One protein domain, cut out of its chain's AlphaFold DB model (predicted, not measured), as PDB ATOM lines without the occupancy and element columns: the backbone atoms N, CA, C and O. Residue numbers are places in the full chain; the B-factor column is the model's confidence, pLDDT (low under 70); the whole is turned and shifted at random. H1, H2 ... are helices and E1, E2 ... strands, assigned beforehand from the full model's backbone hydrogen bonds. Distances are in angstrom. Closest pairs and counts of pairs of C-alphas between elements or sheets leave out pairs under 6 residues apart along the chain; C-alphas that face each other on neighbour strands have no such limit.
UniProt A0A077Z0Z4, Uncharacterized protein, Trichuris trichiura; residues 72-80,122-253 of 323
ATOM      1  N   THR A  72      35.466 -33.131 -24.096       46.45
ATOM      2  CA  THR A  72      36.629 -32.819 -24.933       46.45
ATOM      3  C   THR A  72      37.221 -34.067 -25.572       46.45
ATOM      4  O   THR A  72      37.479 -34.030 -26.770       46.45
ATOM      5  N   GLU A  73      37.362 -35.175 -24.836       48.33
ATOM      6  CA  GLU A  73      37.745 -36.468 -25.433       48.33
ATOM      7  C   GLU A  73      36.693 -36.914 -26.443       48.33
ATOM      8  O   GLU A  73      37.035 -37.262 -27.563       48.33
ATOM      9  N   ARG A  74      35.404 -36.766 -26.115       51.21
ATOM     10  CA  ARG A  74      34.298 -37.117 -27.016       51.21
ATOM     11  C   ARG A  74      34.322 -36.329 -28.324       51.21
ATOM     12  O   ARG A  74      33.956 -36.854 -29.374       51.21
ATOM     13  N   ILE A  75      34.693 -35.050 -28.267       49.67
ATOM     14  CA  ILE A  75      34.876 -34.207 -29.452       49.67
ATOM     15  C   ILE A  75      36.135 -34.626 -30.212       49.67
ATOM     16  O   ILE A  75      36.062 -34.755 -31.429       49.67
ATOM     17  N   PHE A  76      37.261 -34.846 -29.532       47.50
ATOM     18  CA  PHE A  76      38.518 -35.240 -30.174       47.50
ATOM     19  C   PHE A  76      38.420 -36.614 -30.852       47.50
ATOM     20  O   PHE A  76      38.861 -36.772 -31.985       47.50
ATOM     21  N   GLU A  77      37.762 -37.585 -30.221       45.06
ATOM     22  CA  GLU A  77      37.473 -38.906 -30.794       45.06
ATOM     23  C   GLU A  77      36.522 -38.805 -31.996       45.06
ATOM     24  O   GLU A  77      36.652 -39.553 -32.965       45.06
ATOM     25  N   ARG A  78      35.597 -37.832 -31.992       42.66
ATOM     26  CA  ARG A  78      34.749 -37.516 -33.158       42.66
ATOM     27  C   ARG A  78      35.516 -36.830 -34.290       42.66
ATOM     28  O   ARG A  78      35.159 -37.020 -35.452       42.66
ATOM     29  N   GLN A  79      36.565 -36.066 -33.983       44.44
ATOM     30  CA  GLN A  79      37.368 -35.360 -34.988       44.44
ATOM     31  C   GLN A  79      38.146 -36.303 -35.914       44.44
ATOM     32  O   GLN A  79      38.572 -35.867 -36.979       44.44
ATOM     33  N   VAL A  80      38.267 -37.592 -35.582       42.25
ATOM     34  CA  VAL A  80      38.936 -38.571 -36.453       42.25
ATOM     35  C   VAL A  80      38.058 -38.992 -37.649       42.25
ATOM     36  O   VAL A  80      38.587 -39.531 -38.616       42.25
ATOM     37  N   PRO A 122      32.112 -31.265 -14.383       36.81
ATOM     38  CA  PRO A 122      33.023 -30.188 -14.767       36.81
ATOM     39  C   PRO A 122      33.874 -30.505 -16.000       36.81
ATOM     40  O   PRO A 122      34.568 -31.517 -16.097       36.81
ATOM     41  N   LEU A 123      33.824 -29.561 -16.929       36.33
ATOM     42  CA  LEU A 123      34.490 -29.575 -18.212       36.33
ATOM     43  C   LEU A 123      35.952 -29.145 -18.042       36.33
ATOM     44  O   LEU A 123      36.233 -27.953 -18.016       36.33
ATOM     45  N   LEU A 124      36.886 -30.086 -17.927       36.79
ATOM     46  CA  LEU A 124      38.317 -29.774 -17.884       36.79
ATOM     47  C   LEU A 124      38.957 -29.997 -19.264       36.79
ATOM     48  O   LEU A 124      39.019 -31.121 -19.761       36.79
ATOM     49  N   ARG A 125      39.450 -28.919 -19.877       39.15
ATOM     50  CA  ARG A 125      40.268 -28.917 -21.094       39.15
ATOM     51  C   ARG A 125      41.743 -28.846 -20.717       39.15
ATOM     52  O   ARG A 125      42.180 -27.922 -20.043       39.15
ATOM     53  N   ALA A 126      42.511 -29.813 -21.188       36.87
ATOM     54  CA  ALA A 126      43.965 -29.768 -21.209       36.87
ATOM     55  C   ALA A 126      44.434 -28.900 -22.381       36.87
ATOM     56  O   ALA A 126      44.074 -29.187 -23.522       36.87
ATOM     57  N   GLU A 127      45.265 -27.890 -22.140       34.74
ATOM     58  CA  GLU A 127      46.073 -27.281 -23.202       34.74
ATOM     59  C   GLU A 127      47.547 -27.347 -22.801       34.74
ATOM     60  O   GLU A 127      47.954 -26.828 -21.761       34.74
ATOM     61  N   ILE A 128      48.358 -27.979 -23.651       36.40
ATOM     62  CA  ILE A 128      49.810 -27.832 -23.605       36.40
ATOM     63  C   ILE A 128      50.134 -26.602 -24.442       36.40
ATOM     64  O   ILE A 128      50.138 -26.646 -25.671       36.40
ATOM     65  N   LEU A 129      50.376 -25.481 -23.768       31.16
ATOM     66  CA  LEU A 129      50.930 -24.302 -24.417       31.16
ATOM     67  C   LEU A 129      52.430 -24.539 -24.615       31.16
ATOM     68  O   LEU A 129      53.221 -24.341 -23.693       31.16
ATOM     69  N   GLN A 130      52.821 -24.964 -25.820       27.00
ATOM     70  CA  GLN A 130      54.200 -24.833 -26.285       27.00
ATOM     71  C   GLN A 130      54.493 -23.341 -26.469       27.00
ATOM     72  O   GLN A 130      54.208 -22.761 -27.514       27.00
ATOM     73  N   LEU A 131      55.036 -22.691 -25.442       28.74
ATOM     74  CA  LEU A 131      55.617 -21.365 -25.609       28.74
ATOM     75  C   LEU A 131      56.980 -21.541 -26.289       28.74
ATOM     76  O   LEU A 131      57.976 -21.861 -25.645       28.74
ATOM     77  N   SER A 132      57.018 -21.376 -27.611       24.45
ATOM     78  CA  SER A 132      58.268 -21.170 -28.336       24.45
ATOM     79  C   SER A 132      58.714 -19.729 -28.112       24.45
ATOM     80  O   SER A 132      58.194 -18.841 -28.772       24.45
ATOM     81  N   ASN A 133      59.624 -19.504 -27.166       25.17
ATOM     82  CA  ASN A 133      60.553 -18.371 -27.130       25.17
ATOM     83  C   ASN A 133      61.706 -18.745 -26.181       25.17
ATOM     84  O   ASN A 133      61.458 -19.029 -25.017       25.17
ATOM     85  N   SER A 134      62.929 -18.809 -26.719       25.85
ATOM     86  CA  SER A 134      64.235 -18.804 -26.028       25.85
ATOM     87  C   SER A 134      64.380 -19.576 -24.698       25.85
ATOM     88  O   SER A 134      64.003 -19.071 -23.652       25.85
ATOM     89  N   CYS A 135      65.096 -20.709 -24.747       24.32
ATOM     90  CA  CYS A 135      65.760 -21.386 -23.619       24.32
ATOM     91  C   CYS A 135      64.841 -21.874 -22.467       24.32
ATOM     92  O   CYS A 135      64.218 -21.096 -21.761       24.32
ATOM     93  N   VAL A 136      64.830 -23.194 -22.235       25.97
ATOM     94  CA  VAL A 136      64.010 -23.949 -21.258       25.97
ATOM     95  C   VAL A 136      62.560 -24.223 -21.713       25.97
ATOM     96  O   VAL A 136      61.625 -23.468 -21.453       25.97
ATOM     97  N   ARG A 137      62.344 -25.375 -22.374       33.07
ATOM     98  CA  ARG A 137      61.002 -25.945 -22.618       33.07
ATOM     99  C   ARG A 137      60.426 -26.464 -21.299       33.07
ATOM    100  O   ARG A 137      60.451 -27.661 -21.042       33.07
ATOM    101  N   LEU A 138      59.888 -25.576 -20.468       41.79
ATOM    102  CA  LEU A 138      59.111 -26.000 -19.307       41.79
ATOM    103  C   LEU A 138      57.811 -26.647 -19.801       41.79
ATOM    104  O   LEU A 138      56.892 -25.963 -20.258       41.79
ATOM    105  N   GLN A 139      57.737 -27.975 -19.731       56.86
ATOM    106  CA  GLN A 139      56.543 -28.737 -20.093       56.86
ATOM    107  C   GLN A 139      55.526 -28.674 -18.953       56.86
ATOM    108  O   GLN A 139      55.352 -29.606 -18.174       56.86
ATOM    109  N   LEU A 140      54.901 -27.509 -18.810       66.46
ATOM    110  CA  LEU A 140      53.903 -27.246 -17.779       66.46
ATOM    111  C   LEU A 140      52.541 -27.681 -18.317       66.46
ATOM    112  O   LEU A 140      52.072 -27.153 -19.329       66.46
ATOM    113  N   PHE A 141      51.881 -28.598 -17.621       71.60
ATOM    114  CA  PHE A 141      50.534 -29.004 -17.982       71.60
ATOM    115  C   PHE A 141      49.507 -28.103 -17.299       71.60
ATOM    116  O   PHE A 141      49.529 -27.915 -16.080       71.60
ATOM    117  N   LYS A 142      48.601 -27.521 -18.087       77.13
ATOM    118  CA  LYS A 142      47.546 -26.636 -17.592       77.13
ATOM    119  C   LYS A 142      46.183 -27.217 -17.917       77.13
ATOM    120  O   LYS A 142      45.895 -27.590 -19.056       77.13
ATOM    121  N   ILE A 143      45.342 -27.250 -16.896       77.20
ATOM    122  CA  ILE A 143      43.944 -27.633 -17.000       77.20
ATOM    123  C   ILE A 143      43.097 -26.372 -16.917       77.20
ATOM    124  O   ILE A 143      43.266 -25.576 -15.995       77.20
ATOM    125  N   TYR A 144      42.162 -26.222 -17.843       76.01
ATOM    126  CA  TYR A 144      41.229 -25.111 -17.944       76.01
ATOM    127  C   TYR A 144      39.801 -25.610 -17.779       76.01
ATOM    128  O   TYR A 144      39.452 -26.663 -18.301       76.01
ATOM    129  N   ASP A 145      38.963 -24.853 -17.088       69.71
ATOM    130  CA  ASP A 145      37.529 -25.102 -17.063       69.71
ATOM    131  C   ASP A 145      36.912 -24.504 -18.329       69.71
ATOM    132  O   ASP A 145      37.084 -23.322 -18.617       69.71
ATOM    133  N   ILE A 146      36.213 -25.314 -19.120       68.95
ATOM    134  CA  ILE A 146      35.622 -24.879 -20.395       68.95
ATOM    135  C   ILE A 146      34.477 -23.894 -20.158       68.95
ATOM    136  O   ILE A 146      34.252 -23.022 -20.994       68.95
ATOM    137  N   ALA A 147      33.759 -24.006 -19.037       61.48
ATOM    138  CA  ALA A 147      32.640 -23.117 -18.747       61.48
ATOM    139  C   ALA A 147      33.111 -21.686 -18.450       61.48
ATOM    140  O   ALA A 147      32.473 -20.722 -18.867       61.48
ATOM    141  N   THR A 148      34.231 -21.552 -17.739       74.61
ATOM    142  CA  THR A 148      34.777 -20.257 -17.302       74.61
ATOM    143  C   THR A 148      35.958 -19.776 -18.143       74.61
ATOM    144  O   THR A 148      36.364 -18.622 -18.015       74.61
ATOM    145  N   GLY A 149      36.559 -20.646 -18.958       74.90
ATOM    146  CA  GLY A 149      37.837 -20.406 -19.635       74.90
ATOM    147  C   GLY A 149      39.024 -20.239 -18.677       74.90
ATOM    148  O   GLY A 149      40.126 -19.912 -19.112       74.90
ATOM    149  N   SER A 150      38.815 -20.428 -17.372       73.66
ATOM    150  CA  SER A 150      39.817 -20.148 -16.347       73.66
ATOM    151  C   SER A 150      40.715 -21.356 -16.120       73.66
ATOM    152  O   SER A 150      40.263 -22.499 -16.152       73.66
ATOM    153  N   MET A 151      42.002 -21.111 -15.872       77.94
ATOM    154  CA  MET A 151      42.938 -22.167 -15.488       77.94
ATOM    155  C   MET A 151      42.567 -22.688 -14.094       77.94
ATOM    156  O   MET A 151      42.550 -21.926 -13.132       77.94
ATOM    157  N   VAL A 152      42.290 -23.984 -13.993       77.67
ATOM    158  CA  VAL A 152      41.925 -24.667 -12.744       77.67
ATOM    159  C   VAL A 152      43.171 -25.175 -12.035       77.67
ATOM    160  O   VAL A 152      43.330 -24.965 -10.838       77.67
ATOM    161  N   VAL A 153      44.062 -25.844 -12.771       80.81
ATOM    162  CA  VAL A 153      45.231 -26.515 -12.191       80.81
ATOM    163  C   VAL A 153      46.432 -26.355 -13.107       80.81
ATOM    164  O   VAL A 153      46.325 -26.499 -14.325       80.81
ATOM    165  N   LYS A 154      47.590 -26.090 -12.504       82.98
ATOM    166  CA  LYS A 154      48.896 -26.152 -13.153       82.98
ATOM    167  C   LYS A 154      49.671 -27.304 -12.520       82.98
ATOM    168  O   LYS A 154      49.935 -27.263 -11.324       82.98
ATOM    169  N   LEU A 155      49.996 -28.316 -13.315       80.67
ATOM    170  CA  LEU A 155      50.758 -29.486 -12.894       80.67
ATOM    171  C   LEU A 155      52.168 -29.365 -13.452       80.67
ATOM    172  O   LEU A 155      52.368 -29.319 -14.668       80.67
ATOM    173  N   TYR A 156      53.124 -29.230 -12.544       82.56
ATOM    174  CA  TYR A 156      54.541 -29.185 -12.846       82.56
ATOM    175  C   TYR A 156      55.316 -29.403 -11.559       82.56
ATOM    176  O   TYR A 156      55.007 -28.792 -10.538       82.56
ATOM    177  N   ASP A 157      56.330 -30.244 -11.646       84.56
ATOM    178  CA  ASP A 157      57.290 -30.486 -10.587       84.56
ATOM    179  C   ASP A 157      58.623 -30.773 -11.279       84.56
ATOM    180  O   ASP A 157      58.696 -31.635 -12.157       84.56
ATOM    181  N   GLU A 158      59.629 -29.963 -10.961       81.30
ATOM    182  CA  GLU A 158      60.926 -29.934 -11.642       81.30
ATOM    183  C   GLU A 158      61.740 -31.200 -11.361       81.30
ATOM    184  O   GLU A 158      62.446 -31.690 -12.239       81.30
ATOM    185  N   GLU A 159      61.586 -31.783 -10.170       82.15
ATOM    186  CA  GLU A 159      62.397 -32.917  -9.718       82.15
ATOM    187  C   GLU A 159      62.009 -34.231 -10.413       82.15
ATOM    188  O   GLU A 159      62.814 -35.158 -10.541       82.15
ATOM    189  N   VAL A 160      60.767 -34.324 -10.891       84.14
ATOM    190  CA  VAL A 160      60.207 -35.562 -11.447       84.14
ATOM    191  C   VAL A 160      60.200 -35.605 -12.972       84.14
ATOM    192  O   VAL A 160      59.964 -36.684 -13.515       84.14
ATOM    193  N   GLN A 161      60.502 -34.509 -13.674       83.61
ATOM    194  CA  GLN A 161      60.364 -34.435 -15.137       83.61
ATOM    195  C   GLN A 161      61.226 -35.465 -15.885       83.61
ATOM    196  O   GLN A 161      62.367 -35.749 -15.517       83.61
ATOM    197  N   ASN A 162      60.665 -36.025 -16.957       83.86
ATOM    198  CA  ASN A 162      61.334 -36.916 -17.908       83.86
ATOM    199  C   ASN A 162      61.742 -36.193 -19.202       83.86
ATOM    200  O   ASN A 162      62.668 -36.643 -19.888       83.86
ATOM    201  N   ASN A 163      61.096 -35.068 -19.518       84.13
ATOM    202  CA  ASN A 163      61.366 -34.230 -20.684       84.13
ATOM    203  C   ASN A 163      61.214 -34.977 -22.026       84.13
ATOM    204  O   ASN A 163      62.132 -34.975 -22.852       84.13
ATOM    205  N   TYR A 164      60.067 -35.620 -22.263       84.01
ATOM    206  CA  TYR A 164      59.756 -36.263 -23.552       84.01
ATOM    207  C   TYR A 164      59.598 -35.239 -24.689       84.01
ATOM    208  O   TYR A 164      58.956 -34.206 -24.512       84.01
ATOM    209  N   ALA A 165      60.128 -35.511 -25.888       76.67
ATOM    210  CA  ALA A 165      60.107 -34.548 -26.997       76.67
ATOM    211  C   ALA A 165      58.687 -34.163 -27.480       76.67
ATOM    212  O   ALA A 165      58.434 -32.981 -27.730       76.67
ATOM    213  N   ASP A 166      57.770 -35.133 -27.572       77.54
ATOM    214  CA  ASP A 166      56.335 -34.980 -27.868       77.54
ATOM    215  C   ASP A 166      55.505 -35.378 -26.634       77.54
ATOM    216  O   ASP A 166      54.743 -36.348 -26.634       77.54
ATOM    217  N   ASN A 167      55.683 -34.638 -25.534       80.25
ATOM    218  CA  ASN A 167      54.839 -34.798 -24.355       80.25
ATOM    219  C   ASN A 167      53.410 -34.345 -24.666       80.25
ATOM    220  O   ASN A 167      53.152 -33.166 -24.924       80.25
ATOM    221  N   ARG A 168      52.477 -35.294 -24.588       74.43
ATOM    222  CA  ARG A 168      51.041 -35.065 -24.698       74.43
ATOM    223  C   ARG A 168      50.369 -35.540 -23.434       74.43
ATOM    224  O   ARG A 168      50.378 -36.724 -23.104       74.43
ATOM    225  N   ALA A 169      49.753 -34.599 -22.744       80.92
ATOM    226  CA  ALA A 169      49.002 -34.908 -21.558       80.92
ATOM    227  C   ALA A 169      47.657 -35.532 -21.935       80.92
ATOM    228  O   ALA A 169      46.921 -34.991 -22.764       80.92
ATOM    229  N   THR A 170      47.340 -36.660 -21.314       80.63
ATOM    230  CA  THR A 170      46.099 -37.400 -21.540       80.63
ATOM    231  C   THR A 170      45.345 -37.548 -20.231       80.63
ATOM    232  O   THR A 170      45.935 -37.785 -19.174       80.63
ATOM    233  N   PHE A 171      44.026 -37.371 -20.274       81.87
ATOM    234  CA  PHE A 171      43.194 -37.658 -19.117       81.87
ATOM    235  C   PHE A 171      42.958 -39.158 -19.031       81.87
ATOM    236  O   PHE A 171      42.815 -39.858 -20.030       81.87
ATOM    237  N   ARG A 172      42.869 -39.664 -17.803       82.07
ATOM    238  CA  ARG A 172      42.224 -40.950 -17.595       82.07
ATOM    239  C   ARG A 172      40.736 -40.764 -17.850       82.07
ATOM    240  O   ARG A 172      40.154 -39.752 -17.470       82.07
ATOM    241  N   SER A 173      40.101 -41.803 -18.361       72.91
ATOM    242  CA  SER A 173      38.698 -41.809 -18.771       72.91
ATOM    243  C   SER A 173      37.681 -41.355 -17.698       72.91
ATOM    244  O   SER A 173      36.546 -41.034 -18.028       72.91
ATOM    245  N   CYS A 174      38.029 -41.322 -16.409       71.61
ATOM    246  CA  CYS A 174      37.191 -40.792 -15.318       71.61
ATOM    247  C   CYS A 174      37.525 -39.348 -14.881       71.61
ATOM    248  O   CYS A 174      36.926 -38.853 -13.931       71.61
ATOM    249  N   GLY A 175      38.489 -38.680 -15.520       73.91
ATOM    250  CA  GLY A 175      38.787 -37.249 -15.366       73.91
ATOM    251  C   GLY A 175      39.519 -36.822 -14.087       73.91
ATOM    252  O   GLY A 175      39.892 -35.661 -13.963       73.91
ATOM    253  N   ASN A 176      39.754 -37.726 -13.133       77.02
ATOM    254  CA  ASN A 176      40.420 -37.402 -11.864       77.02
ATOM    255  C   ASN A 176      41.953 -37.522 -11.904       77.02
ATOM    256  O   ASN A 176      42.623 -37.119 -10.958       77.02
ATOM    257  N   VAL A 177      42.499 -38.108 -12.966       85.46
ATOM    258  CA  VAL A 177      43.925 -38.404 -13.106       85.46
ATOM    259  C   VAL A 177      44.380 -38.024 -14.507       85.46
ATOM    260  O   VAL A 177      43.631 -38.217 -15.466       85.46
ATOM    261  N   VAL A 178      45.602 -37.510 -14.617       86.76
ATOM    262  CA  VAL A 178      46.251 -37.143 -15.879       86.76
ATOM    263  C   VAL A 178      47.601 -37.831 -15.987       86.76
ATOM    264  O   VAL A 178      48.318 -37.933 -15.001       86.76
ATOM    265  N   LEU A 179      47.959 -38.271 -17.187       87.37
ATOM    266  CA  LEU A 179      49.306 -38.695 -17.542       87.37
ATOM    267  C   LEU A 179      49.947 -37.565 -18.337       87.37
ATOM    268  O   LEU A 179      49.410 -37.171 -19.367       87.37
ATOM    269  N   SER A 180      51.074 -37.038 -17.873       86.18
ATOM    270  CA  SER A 180      51.889 -36.076 -18.616       86.18
ATOM    271  C   SER A 180      53.354 -36.334 -18.314       86.18
ATOM    272  O   SER A 180      53.703 -36.579 -17.165       86.18
ATOM    273  N   ASP A 181      54.194 -36.295 -19.343       85.58
ATOM    274  CA  ASP A 181      55.637 -36.537 -19.244       85.58
ATOM    275  C   ASP A 181      56.006 -37.904 -18.621       85.58
ATOM    276  O   ASP A 181      57.012 -38.047 -17.932       85.58
ATOM    277  N   GLY A 182      55.172 -38.935 -18.808       87.06
ATOM    278  CA  GLY A 182      55.345 -40.233 -18.139       87.06
ATOM    279  C   GLY A 182      55.076 -40.197 -16.628       87.06
ATOM    280  O   GLY A 182      55.466 -41.109 -15.904       87.06
ATOM    281  N   ILE A 183      54.425 -39.145 -16.133       91.65
ATOM    282  CA  ILE A 183      54.077 -38.962 -14.724       91.65
ATOM    283  C   ILE A 183      52.559 -38.945 -14.596       91.65
ATOM    284  O   ILE A 183      51.850 -38.289 -15.362       91.65
ATOM    285  N   ILE A 184      52.059 -39.668 -13.603       92.64
ATOM    286  CA  ILE A 184      50.654 -39.678 -13.226       92.64
ATOM    287  C   ILE A 184      50.410 -38.577 -12.205       92.64
ATOM    288  O   ILE A 184      51.055 -38.539 -11.162       92.64
ATOM    289  N   TRP A 185      49.422 -37.735 -12.471       89.44
ATOM    290  CA  TRP A 185      49.041 -36.596 -11.653       89.44
ATOM    291  C   TRP A 185      47.608 -36.743 -11.163       89.44
ATOM    292  O   TRP A 185      46.699 -37.027 -11.948       89.44
ATOM    293  N   ASP A 186      47.386 -36.501  -9.876       88.47
ATOM    294  CA  ASP A 186      46.039 -36.316  -9.344       88.47
ATOM    295  C   ASP A 186      45.584 -34.882  -9.630       88.47
ATOM    296  O   ASP A 186      46.175 -33.911  -9.154       88.47
ATOM    297  N   VAL A 187      44.501 -34.750 -10.394       82.68
ATOM    298  CA  VAL A 187      43.938 -33.456 -10.799       82.68
ATOM    299  C   VAL A 187      43.470 -32.652  -9.589       82.68
ATOM    300  O   VAL A 187      43.592 -31.432  -9.571       82.68
ATOM    301  N   ARG A 188      42.939 -33.319  -8.559       81.77
ATOM    302  CA  ARG A 188      42.347 -32.639  -7.401       81.77
ATOM    303  C   ARG A 188      43.403 -32.119  -6.433       81.77
ATOM    304  O   ARG A 188      43.204 -31.069  -5.833       81.77
ATOM    305  N   THR A 189      44.478 -32.876  -6.229       87.86
ATOM    306  CA  THR A 189      45.533 -32.515  -5.267       87.86
ATOM    307  C   THR A 189      46.720 -31.811  -5.912       87.86
ATOM    308  O   THR A 189      47.551 -31.272  -5.188       87.86
ATOM    309  N   ALA A 190      46.788 -31.797  -7.246       84.96
ATOM    310  CA  ALA A 190      47.906 -31.282  -8.027       84.96
ATOM    311  C   ALA A 190      49.260 -31.936  -7.698       84.96
ATOM    312  O   ALA A 190      50.312 -31.330  -7.881       84.96
ATOM    313  N   LYS A 191      49.230 -33.181  -7.210       90.41
ATOM    314  CA  LYS A 191      50.419 -33.947  -6.828       90.41
ATOM    315  C   LYS A 191      50.712 -35.050  -7.833       90.41
ATOM    316  O   LYS A 191      49.791 -35.687  -8.352       90.41
ATOM    317  N   ALA A 192      51.998 -35.306  -8.046       91.41
ATOM    318  CA  ALA A 192      52.451 -36.511  -8.718       91.41
ATOM    319  C   ALA A 192      52.112 -37.737  -7.848       91.41
ATOM    320  O   ALA A 192      52.386 -37.766  -6.649       91.41
ATOM    321  N   ILE A 193      51.474 -38.735  -8.456       92.20
ATOM    322  CA  ILE A 193      51.142 -40.027  -7.845       92.20
ATOM    323  C   ILE A 193      52.278 -41.016  -8.096       92.20
ATOM    324  O   ILE A 193      52.683 -41.744  -7.194       92.20
ATOM    325  N   HIS A 194      52.758 -41.068  -9.338       93.45
ATOM    326  CA  HIS A 194      53.753 -42.038  -9.770       93.45
ATOM    327  C   HIS A 194      54.513 -41.522 -10.991       93.45
ATOM    328  O   HIS A 194      53.903 -40.969 -11.907       93.45
ATOM    329  N   LYS A 195      55.830 -41.729 -11.006       92.39
ATOM    330  CA  LYS A 195      56.707 -41.466 -12.147       92.39
ATOM    331  C   LYS A 195      57.084 -42.807 -12.761       92.39
ATOM    332  O   LYS A 195      57.667 -43.634 -12.068       92.39
ATOM    333  N   PHE A 196      56.759 -42.997 -14.035       92.43
ATOM    334  CA  PHE A 196      57.236 -44.155 -14.776       92.43
ATOM    335  C   PHE A 196      58.680 -43.954 -15.216       92.43
ATOM    336  O   PHE A 196      59.109 -42.829 -15.505       92.43
ATOM    337  N   ASP A 197      59.398 -45.068 -15.301       89.15
ATOM    338  CA  ASP A 197      60.748 -45.096 -15.837       89.15
ATOM    339  C   ASP A 197      60.752 -44.624 -17.293       89.15
ATOM    340  O   ASP A 197      59.849 -44.914 -18.085       89.15
ATOM    341  N   LYS A 198      61.783 -43.858 -17.647       88.11
ATOM    342  CA  LYS A 198      61.927 -43.306 -18.989       88.11
ATOM    343  C   LYS A 198      62.437 -44.387 -19.941       88.11
ATOM    344  O   LYS A 198      63.635 -44.628 -20.028       88.11
ATOM    345  N   LEU A 199      61.511 -45.028 -20.653       84.22
ATOM    346  CA  LEU A 199      61.822 -46.076 -21.635       84.22
ATOM    347  C   LEU A 199      62.195 -45.527 -23.019       84.22
ATOM    348  O   LEU A 199      62.799 -46.226 -23.825       84.22
ATOM    349  N   ASN A 200      61.819 -44.281 -23.312       86.55
ATOM    350  CA  ASN A 200      62.032 -43.648 -24.611       86.55
ATOM    351  C   ASN A 200      62.296 -42.135 -24.449       86.55
ATOM    352  O   ASN A 200      62.157 -41.592 -23.357       86.55
ATOM    353  N   ASP A 201      62.637 -41.434 -25.534       84.18
ATOM    354  CA  ASP A 201      62.862 -39.976 -25.516       84.18
ATOM    355  C   ASP A 201      61.762 -39.150 -26.200       84.18
ATOM    356  O   ASP A 201      61.780 -37.920 -26.156       84.18
ATOM    357  N   GLN A 202      60.803 -39.799 -26.856       80.55
ATOM    358  CA  GLN A 202      59.853 -39.145 -27.757       80.55
ATOM    359  C   GLN A 202      58.452 -39.000 -27.163       80.55
ATOM    360  O   GLN A 202      57.899 -37.908 -27.212       80.55
ATOM    361  N   MET A 203      57.871 -40.058 -26.600       80.94
ATOM    362  CA  MET A 203      56.459 -40.120 -26.223       80.94
ATOM    363  C   MET A 203      56.235 -40.276 -24.717       80.94
ATOM    364  O   MET A 203      56.807 -41.147 -24.067       80.94
ATOM    365  N   SER A 204      55.301 -39.487 -24.187       83.32
ATOM    366  CA  SER A 204      54.895 -39.515 -22.774       83.32
ATOM    367  C   SER A 204      53.939 -40.656 -22.397       83.32
ATOM    368  O   SER A 204      53.699 -40.872 -21.211       83.32
ATOM    369  N   GLY A 205      53.381 -41.356 -23.390       87.62
ATOM    370  CA  GLY A 205      52.398 -42.429 -23.218       87.62
ATOM    371  C   GLY A 205      50.932 -41.980 -23.221       87.62
ATOM    372  O   GLY A 205      50.621 -40.787 -23.254       87.62
ATOM    373  N   ILE A 206      50.025 -42.961 -23.208       87.72
ATOM    374  CA  ILE A 206      48.564 -42.793 -23.262       87.72
ATOM    375  C   ILE A 206      47.853 -43.748 -22.292       87.72
ATOM    376  O   ILE A 206      48.368 -44.818 -21.962       87.72
ATOM    377  N   PHE A 207      46.635 -43.403 -21.871       88.90
ATOM    378  CA  PHE A 207      45.753 -44.350 -21.184       88.90
ATOM    379  C   PHE A 207      45.046 -45.264 -22.180       88.90
ATOM    380  O   PHE A 207      44.514 -44.803 -23.188       88.90
ATOM    381  N   HIS A 208      44.961 -46.551 -21.851       87.98
ATOM    382  CA  HIS A 208      44.065 -47.455 -22.555       87.98
ATOM    383  C   HIS A 208      42.596 -47.076 -22.241       87.98
ATOM    384  O   HIS A 208      42.282 -46.764 -21.084       87.98
ATOM    385  N   PRO A 209      41.661 -47.138 -23.212       84.46
ATOM    386  CA  PRO A 209      40.243 -46.792 -23.025       84.46
ATOM    387  C   PRO A 209      39.550 -47.525 -21.864       84.46
ATOM    388  O   PRO A 209      38.678 -46.973 -21.189       84.46
ATOM    389  N   ASN A 210      39.992 -48.752 -21.570       81.74
ATOM    390  CA  ASN A 210      39.569 -49.536 -20.397       81.74
ATOM    391  C   ASN A 210      39.825 -48.837 -19.037       81.74
ATOM    392  O   ASN A 210      39.197 -49.195 -18.040       81.74
ATOM    393  N   GLY A 211      40.723 -47.846 -18.977       84.75
ATOM    394  CA  GLY A 211      41.098 -47.103 -17.771       84.75
ATOM    395  C   GLY A 211      41.920 -47.890 -16.741       84.75
ATOM    396  O   GLY A 211      42.080 -47.412 -15.613       84.75
ATOM    397  N   LEU A 212      42.403 -49.082 -17.095       86.84
ATOM    398  CA  LEU A 212      43.203 -49.970 -16.248       86.84
ATOM    399  C   LEU A 212      44.646 -50.100 -16.719       86.84
ATOM    400  O   LEU A 212      45.499 -50.406 -15.893       86.84
ATOM    401  N   ASP A 213      44.900 -49.862 -18.001       90.96
ATOM    402  CA  ASP A 213      46.231 -49.965 -18.582       90.96
ATOM    403  C   ASP A 213      46.752 -48.598 -19.022       90.96
ATOM    404  O   ASP A 213      45.993 -47.696 -19.396       90.96
ATOM    405  N   ILE A 214      48.068 -48.452 -18.966       92.19
ATOM    406  CA  ILE A 214      48.805 -47.292 -19.453       92.19
ATOM    407  C   ILE A 214      49.843 -47.806 -20.438       92.19
ATOM    408  O   ILE A 214      50.588 -48.727 -20.121       92.19
ATOM    409  N   ILE A 215      49.906 -47.215 -21.621       91.16
ATOM    410  CA  ILE A 215      50.853 -47.606 -22.664       91.16
ATOM    411  C   ILE A 215      51.912 -46.516 -22.757       91.16
ATOM    412  O   ILE A 215      51.589 -45.363 -23.047       91.16
ATOM    413  N   ILE A 216      53.168 -46.874 -22.496       91.26
ATOM    414  CA  ILE A 216      54.329 -45.990 -22.624       91.26
ATOM    415  C   ILE A 216      55.344 -46.705 -23.510       91.26
ATOM    416  O   ILE A 216      56.031 -47.613 -23.047       91.26
ATOM    417  N   ASP A 217      55.443 -46.275 -24.769       89.18
ATOM    418  CA  ASP A 217      56.305 -46.894 -25.786       89.18
ATOM    419  C   ASP A 217      56.076 -48.403 -25.892       89.18
ATOM    420  O   ASP A 217      54.979 -48.818 -26.263       89.18
ATOM    421  N   THR A 218      57.070 -49.214 -25.529       91.04
ATOM    422  CA  THR A 218      56.981 -50.675 -25.567       91.04
ATOM    423  C   THR A 218      56.256 -51.274 -24.367       91.04
ATOM    424  O   THR A 218      55.821 -52.419 -24.428       91.04
ATOM    425  N   ALA A 219      56.102 -50.551 -23.257       92.28
ATOM    426  CA  ALA A 219      55.587 -51.132 -22.023       92.28
ATOM    427  C   ALA A 219      54.110 -50.806 -21.791       92.28
ATOM    428  O   ALA A 219      53.677 -49.649 -21.824       92.28
ATOM    429  N   VAL A 220      53.346 -51.847 -21.461       93.23
ATOM    430  CA  VAL A 220      51.973 -51.739 -20.970       93.23
ATOM    431  C   VAL A 220      51.981 -51.930 -19.460       93.23
ATOM    432  O   VAL A 220      52.311 -53.002 -18.953       93.23
ATOM    433  N   TRP A 221      51.594 -50.890 -18.737       94.28
ATOM    434  CA  TRP A 221      51.609 -50.809 -17.283       94.28
ATOM    435  C   TRP A 221      50.207 -50.959 -16.704       94.28
ATOM    436  O   TRP A 221      49.247 -50.383 -17.209       94.28
ATOM    437  N   ASP A 222      50.099 -51.669 -15.586       93.42
ATOM    438  CA  ASP A 222      48.884 -51.684 -14.779       93.42
ATOM    439  C   ASP A 222      48.737 -50.368 -14.009       93.42
ATOM    440  O   ASP A 222      49.574 -50.035 -13.170       93.42
ATOM    441  N   PHE A 223      47.626 -49.661 -14.197       91.17
ATOM    442  CA  PHE A 223      47.330 -48.428 -13.470       91.17
ATOM    443  C   PHE A 223      47.284 -48.629 -11.947       91.17
ATOM    444  O   PHE A 223      47.618 -47.718 -11.194       91.17
ATOM    445  N   ARG A 224      46.811 -49.790 -11.464       89.60
ATOM    446  CA  ARG A 224      46.603 -50.001 -10.019       89.60
ATOM    447  C   ARG A 224      47.877 -50.370  -9.277       89.60
ATOM    448  O   ARG A 224      48.062 -49.931  -8.146       89.60
ATOM    449  N   THR A 225      48.696 -51.228  -9.877       91.74
ATOM    450  CA  THR A 225      49.908 -51.758  -9.239       91.74
ATOM    451  C   THR A 225      51.184 -51.064  -9.706       91.74
ATOM    452  O   THR A 225      52.223 -51.273  -9.086       91.74
ATOM    453  N   PHE A 226      51.110 -50.255 -10.771       92.19
ATOM    454  CA  PHE A 226      52.246 -49.624 -11.454       92.19
ATOM    455  C   PHE A 226      53.296 -50.622 -11.956       92.19
ATOM    456  O   PHE A 226      54.445 -50.268 -12.197       92.19
ATOM    457  N   ARG A 227      52.909 -51.889 -12.117       92.44
ATOM    458  CA  ARG A 227      53.781 -52.943 -12.637       92.44
ATOM    459  C   ARG A 227      53.597 -53.075 -14.140       92.44
ATOM    460  O   ARG A 227      52.475 -52.957 -14.637       92.44
ATOM    461  N   ALA A 228      54.682 -53.363 -14.847       92.26
ATOM    462  CA  ALA A 228      54.610 -53.747 -16.249       92.26
ATOM    463  C   ALA A 228      53.830 -55.067 -16.365       92.26
ATOM    464  O   ALA A 228      54.159 -56.052 -15.705       92.26
ATOM    465  N   ARG A 229      52.760 -55.065 -17.166       90.11
ATOM    466  CA  ARG A 229      51.953 -56.249 -17.489       90.11
ATOM    467  C   ARG A 229      52.531 -57.006 -18.675       90.11
ATOM    468  O   ARG A 229      52.576 -58.228 -18.642       90.11
ATOM    469  N   LYS A 230      52.934 -56.275 -19.718       91.46
ATOM    470  CA  LYS A 230      53.532 -56.825 -20.939       91.46
ATOM    471  C   LYS A 230      54.426 -55.797 -21.626       91.46
ATOM    472  O   LYS A 230      54.202 -54.594 -21.482       91.46
ATOM    473  N   PHE A 231      55.393 -56.297 -22.384       92.42
ATOM    474  CA  PHE A 231      56.214 -55.520 -23.306       92.42
ATOM    475  C   PHE A 231      55.831 -55.905 -24.738       92.42
ATOM    476  O   PHE A 231      55.584 -57.076 -25.010       92.42
ATOM    477  N   VAL A 232      55.703 -54.906 -25.603       90.71
ATOM    478  CA  VAL A 232      55.273 -55.001 -27.000       90.71
ATOM    479  C   VAL A 232      56.271 -54.189 -27.818       90.71
ATOM    480  O   VAL A 232      56.166 -52.962 -27.915       90.71
ATOM    481  N   ASP A 233      57.284 -54.861 -28.355       88.71
ATOM    482  CA  ASP A 233      58.401 -54.215 -29.052       88.71
ATOM    483  C   ASP A 233      57.950 -53.532 -30.352       88.71
ATOM    484  O   ASP A 233      58.536 -52.539 -30.790       88.71
ATOM    485  N   GLU A 234      56.838 -53.992 -30.928       85.67
ATOM    486  CA  GLU A 234      56.226 -53.436 -32.131       85.67
ATOM    487  C   GLU A 234      55.770 -51.990 -31.940       85.67
ATOM    488  O   GLU A 234      55.676 -51.259 -32.923       85.67
ATOM    489  N   LEU A 235      55.513 -51.556 -30.700       84.95
ATOM    490  CA  LEU A 235      55.085 -50.193 -30.379       84.95
ATOM    491  C   LEU A 235      56.249 -49.212 -30.210       84.95
ATOM    492  O   LEU A 235      56.007 -48.012 -30.053       84.95
ATOM    493  N   HIS A 236      57.501 -49.672 -30.305       86.71
ATOM    494  CA  HIS A 236      58.659 -48.803 -30.124       86.71
ATOM    495  C   HIS A 236      58.640 -47.623 -31.109       86.71
ATOM    496  O   HIS A 236      58.666 -47.794 -32.333       86.71
ATOM    497  N   LYS A 237      58.616 -46.403 -30.561       82.37
ATOM    498  CA  LYS A 237      58.551 -45.115 -31.271       82.37
ATOM    499  C   LYS A 237      57.300 -44.920 -32.133       82.37
ATOM    500  O   LYS A 237      57.266 -43.995 -32.944       82.37
ATOM    501  N   HIS A 238      56.253 -45.721 -31.953       82.44
ATOM    502  CA  HIS A 238      54.976 -45.494 -32.623       82.44
ATOM    503  C   HIS A 238      54.068 -44.552 -31.850       82.44
ATOM    504  O   HIS A 238      53.832 -44.696 -30.657       82.44
ATOM    505  N   LYS A 239      53.442 -43.629 -32.566       81.05
ATOM    506  CA  LYS A 239      52.284 -42.912 -32.063       81.05
ATOM    507  C   LYS A 239      51.070 -43.831 -32.103       81.05
ATOM    508  O   LYS A 239      50.693 -44.321 -33.166       81.05
ATOM    509  N   VAL A 240      50.451 -43.999 -30.944       80.57
ATOM    510  CA  VAL A 240      49.355 -44.935 -30.719       80.57
ATOM    511  C   VAL A 240      48.026 -44.188 -30.560       80.57
ATOM    512  O   VAL A 240      47.966 -43.168 -29.872       80.57
ATOM    513  N   ILE A 241      46.964 -44.669 -31.212       80.97
ATOM    514  CA  ILE A 241      45.603 -44.114 -31.158       80.97
ATOM    515  C   ILE A 241      44.597 -45.268 -31.121       80.97
ATOM    516  O   ILE A 241      44.698 -46.201 -31.908       80.97
ATOM    517  N   PHE A 242      43.602 -45.191 -30.241       81.51
ATOM    518  CA  PHE A 242      42.508 -46.160 -30.193       81.51
ATOM    519  C   PHE A 242      41.339 -45.732 -31.078       81.51
ATOM    520  O   PHE A 242      41.094 -44.539 -31.275       81.51
ATOM    521  N   ASN A 243      40.585 -46.704 -31.586       79.16
ATOM    522  CA  ASN A 243      39.290 -46.420 -32.192       79.16
ATOM    523  C   ASN A 243      38.259 -45.956 -31.136       79.16
ATOM    524  O   ASN A 243      38.487 -46.031 -29.930       79.16
ATOM    525  N   SER A 244      37.092 -45.493 -31.591       75.65
ATOM    526  CA  SER A 244      36.042 -44.962 -30.704       75.65
ATOM    527  C   SER A 244      35.415 -46.000 -29.766       75.65
ATOM    528  O   SER A 244      34.786 -45.622 -28.782       75.65
ATOM    529  N   GLN A 245      35.549 -47.292 -30.075       72.24
ATOM    530  CA  GLN A 245      35.095 -48.388 -29.215       72.24
ATOM    531  C   GLN A 245      36.156 -48.784 -28.175       72.24
ATOM    532  O   GLN A 245      35.823 -49.336 -27.126       72.24
ATOM    533  N   GLY A 246      37.421 -48.453 -28.437       75.20
ATOM    534  CA  GLY A 246      38.568 -48.782 -27.605       75.20
ATOM    535  C   GLY A 246      39.026 -50.237 -27.686       75.20
ATOM    536  O   GLY A 246      39.712 -50.684 -26.770       75.20
ATOM    537  N   ASP A 247      38.633 -50.965 -28.730       78.77
ATOM    538  CA  ASP A 247      39.009 -52.360 -28.996       78.77
ATOM    539  C   ASP A 247      40.106 -52.492 -30.064       78.77
ATOM    540  O   ASP A 247      40.862 -53.455 -30.034       78.77
ATOM    541  N   VAL A 248      40.261 -51.504 -30.953       78.30
ATOM    542  CA  VAL A 248      41.309 -51.503 -31.988       78.30
ATOM    543  C   VAL A 248      42.364 -50.442 -31.695       78.30
ATOM    544  O   VAL A 248      42.040 -49.274 -31.454       78.30
ATOM    545  N   LEU A 249      43.633 -50.854 -31.774       84.77
ATOM    546  CA  LEU A 249      44.808 -50.004 -31.623       84.77
ATOM    547  C   LEU A 249      45.461 -49.712 -32.976       84.77
ATOM    548  O   LEU A 249      45.930 -50.621 -33.653       84.77
ATOM    549  N   PHE A 250      45.566 -48.437 -33.335       83.57
ATOM    550  CA  PHE A 250      46.335 -47.982 -34.488       83.57
ATOM    551  C   PHE A 250      47.688 -47.444 -34.029       83.57
ATOM    552  O   PHE A 250      47.752 -46.535 -33.198       83.57
ATOM    553  N   SER A 251      48.768 -47.976 -34.592       82.23
ATOM    554  CA  SER A 251      50.137 -47.512 -34.374       82.23
ATOM    555  C   SER A 251      50.671 -46.865 -35.658       82.23
ATOM    556  O   SER A 251      50.369 -47.291 -36.770       82.23
ATOM    557  N   SER A 252      51.402 -45.760 -35.524       78.39
ATOM    558  CA  SER A 252      52.017 -45.058 -36.654       78.39
ATOM    559  C   SER A 252      53.407 -44.567 -36.277       78.39
ATOM    560  O   SER A 252      53.566 -43.830 -35.303       78.39
ATOM    561  N   LYS A 253      54.436 -44.935 -37.042       72.32
ATOM    562  CA  LYS A 253      55.778 -44.375 -36.847       72.32
ATOM    563  C   LYS A 253      55.829 -42.974 -37.460       72.32
ATOM    564  O   LYS A 253      55.576 -42.838 -38.659       72.32
TER     565      LYS A 253
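This is residues 72 to 80 and 122 to 253 of the 323 residues of an uncharacterized protein of Trichuris trichiura (UniProt A0A077Z0Z4). With little regular structure, three small sheets, back-and-forth meanders, and a strand hairpin stand like blades of an incomplete propeller, H1 near its open side. Of 141 printed residues, 54 are in helix H1, then eleven strands in antiparallel orders E1-E2-E3, E4-E5-E6, E7-E8-E9 and E10-E11. Mostly strand, it is compact: radius of gyration of the C-alphas 14.8 A, spans 39 by 34 by 29 A.

In H1, residues 72-78, every O i to N i+4 pair is within hydrogen-bond range. E1, 124-127, and E2, 141-145, form a hairpin; N 125 to O 144 is 2.8 A. The closest C-alphas of E2 and E4, 177-180, are Phe 141 and Ser 180, 7.2 A.

E3 is 151-155, E5 183-186, E6 191-195, E7 213-216, E8 219-222, E9 228-231, E10 239-242, E11 249-252. C-alpha 72 is at (36.629, -32.819, -24.933), C-alpha 252 at (52.017, -45.058, -36.654).

Residues 81-121 are cut out; C-alphas 80 and 122 are 24.0 A apart. Links E1-E2, E3-E4 and E6-E7 are long. pLDDT is under 70 at 72-80, 122-140 and 145-147.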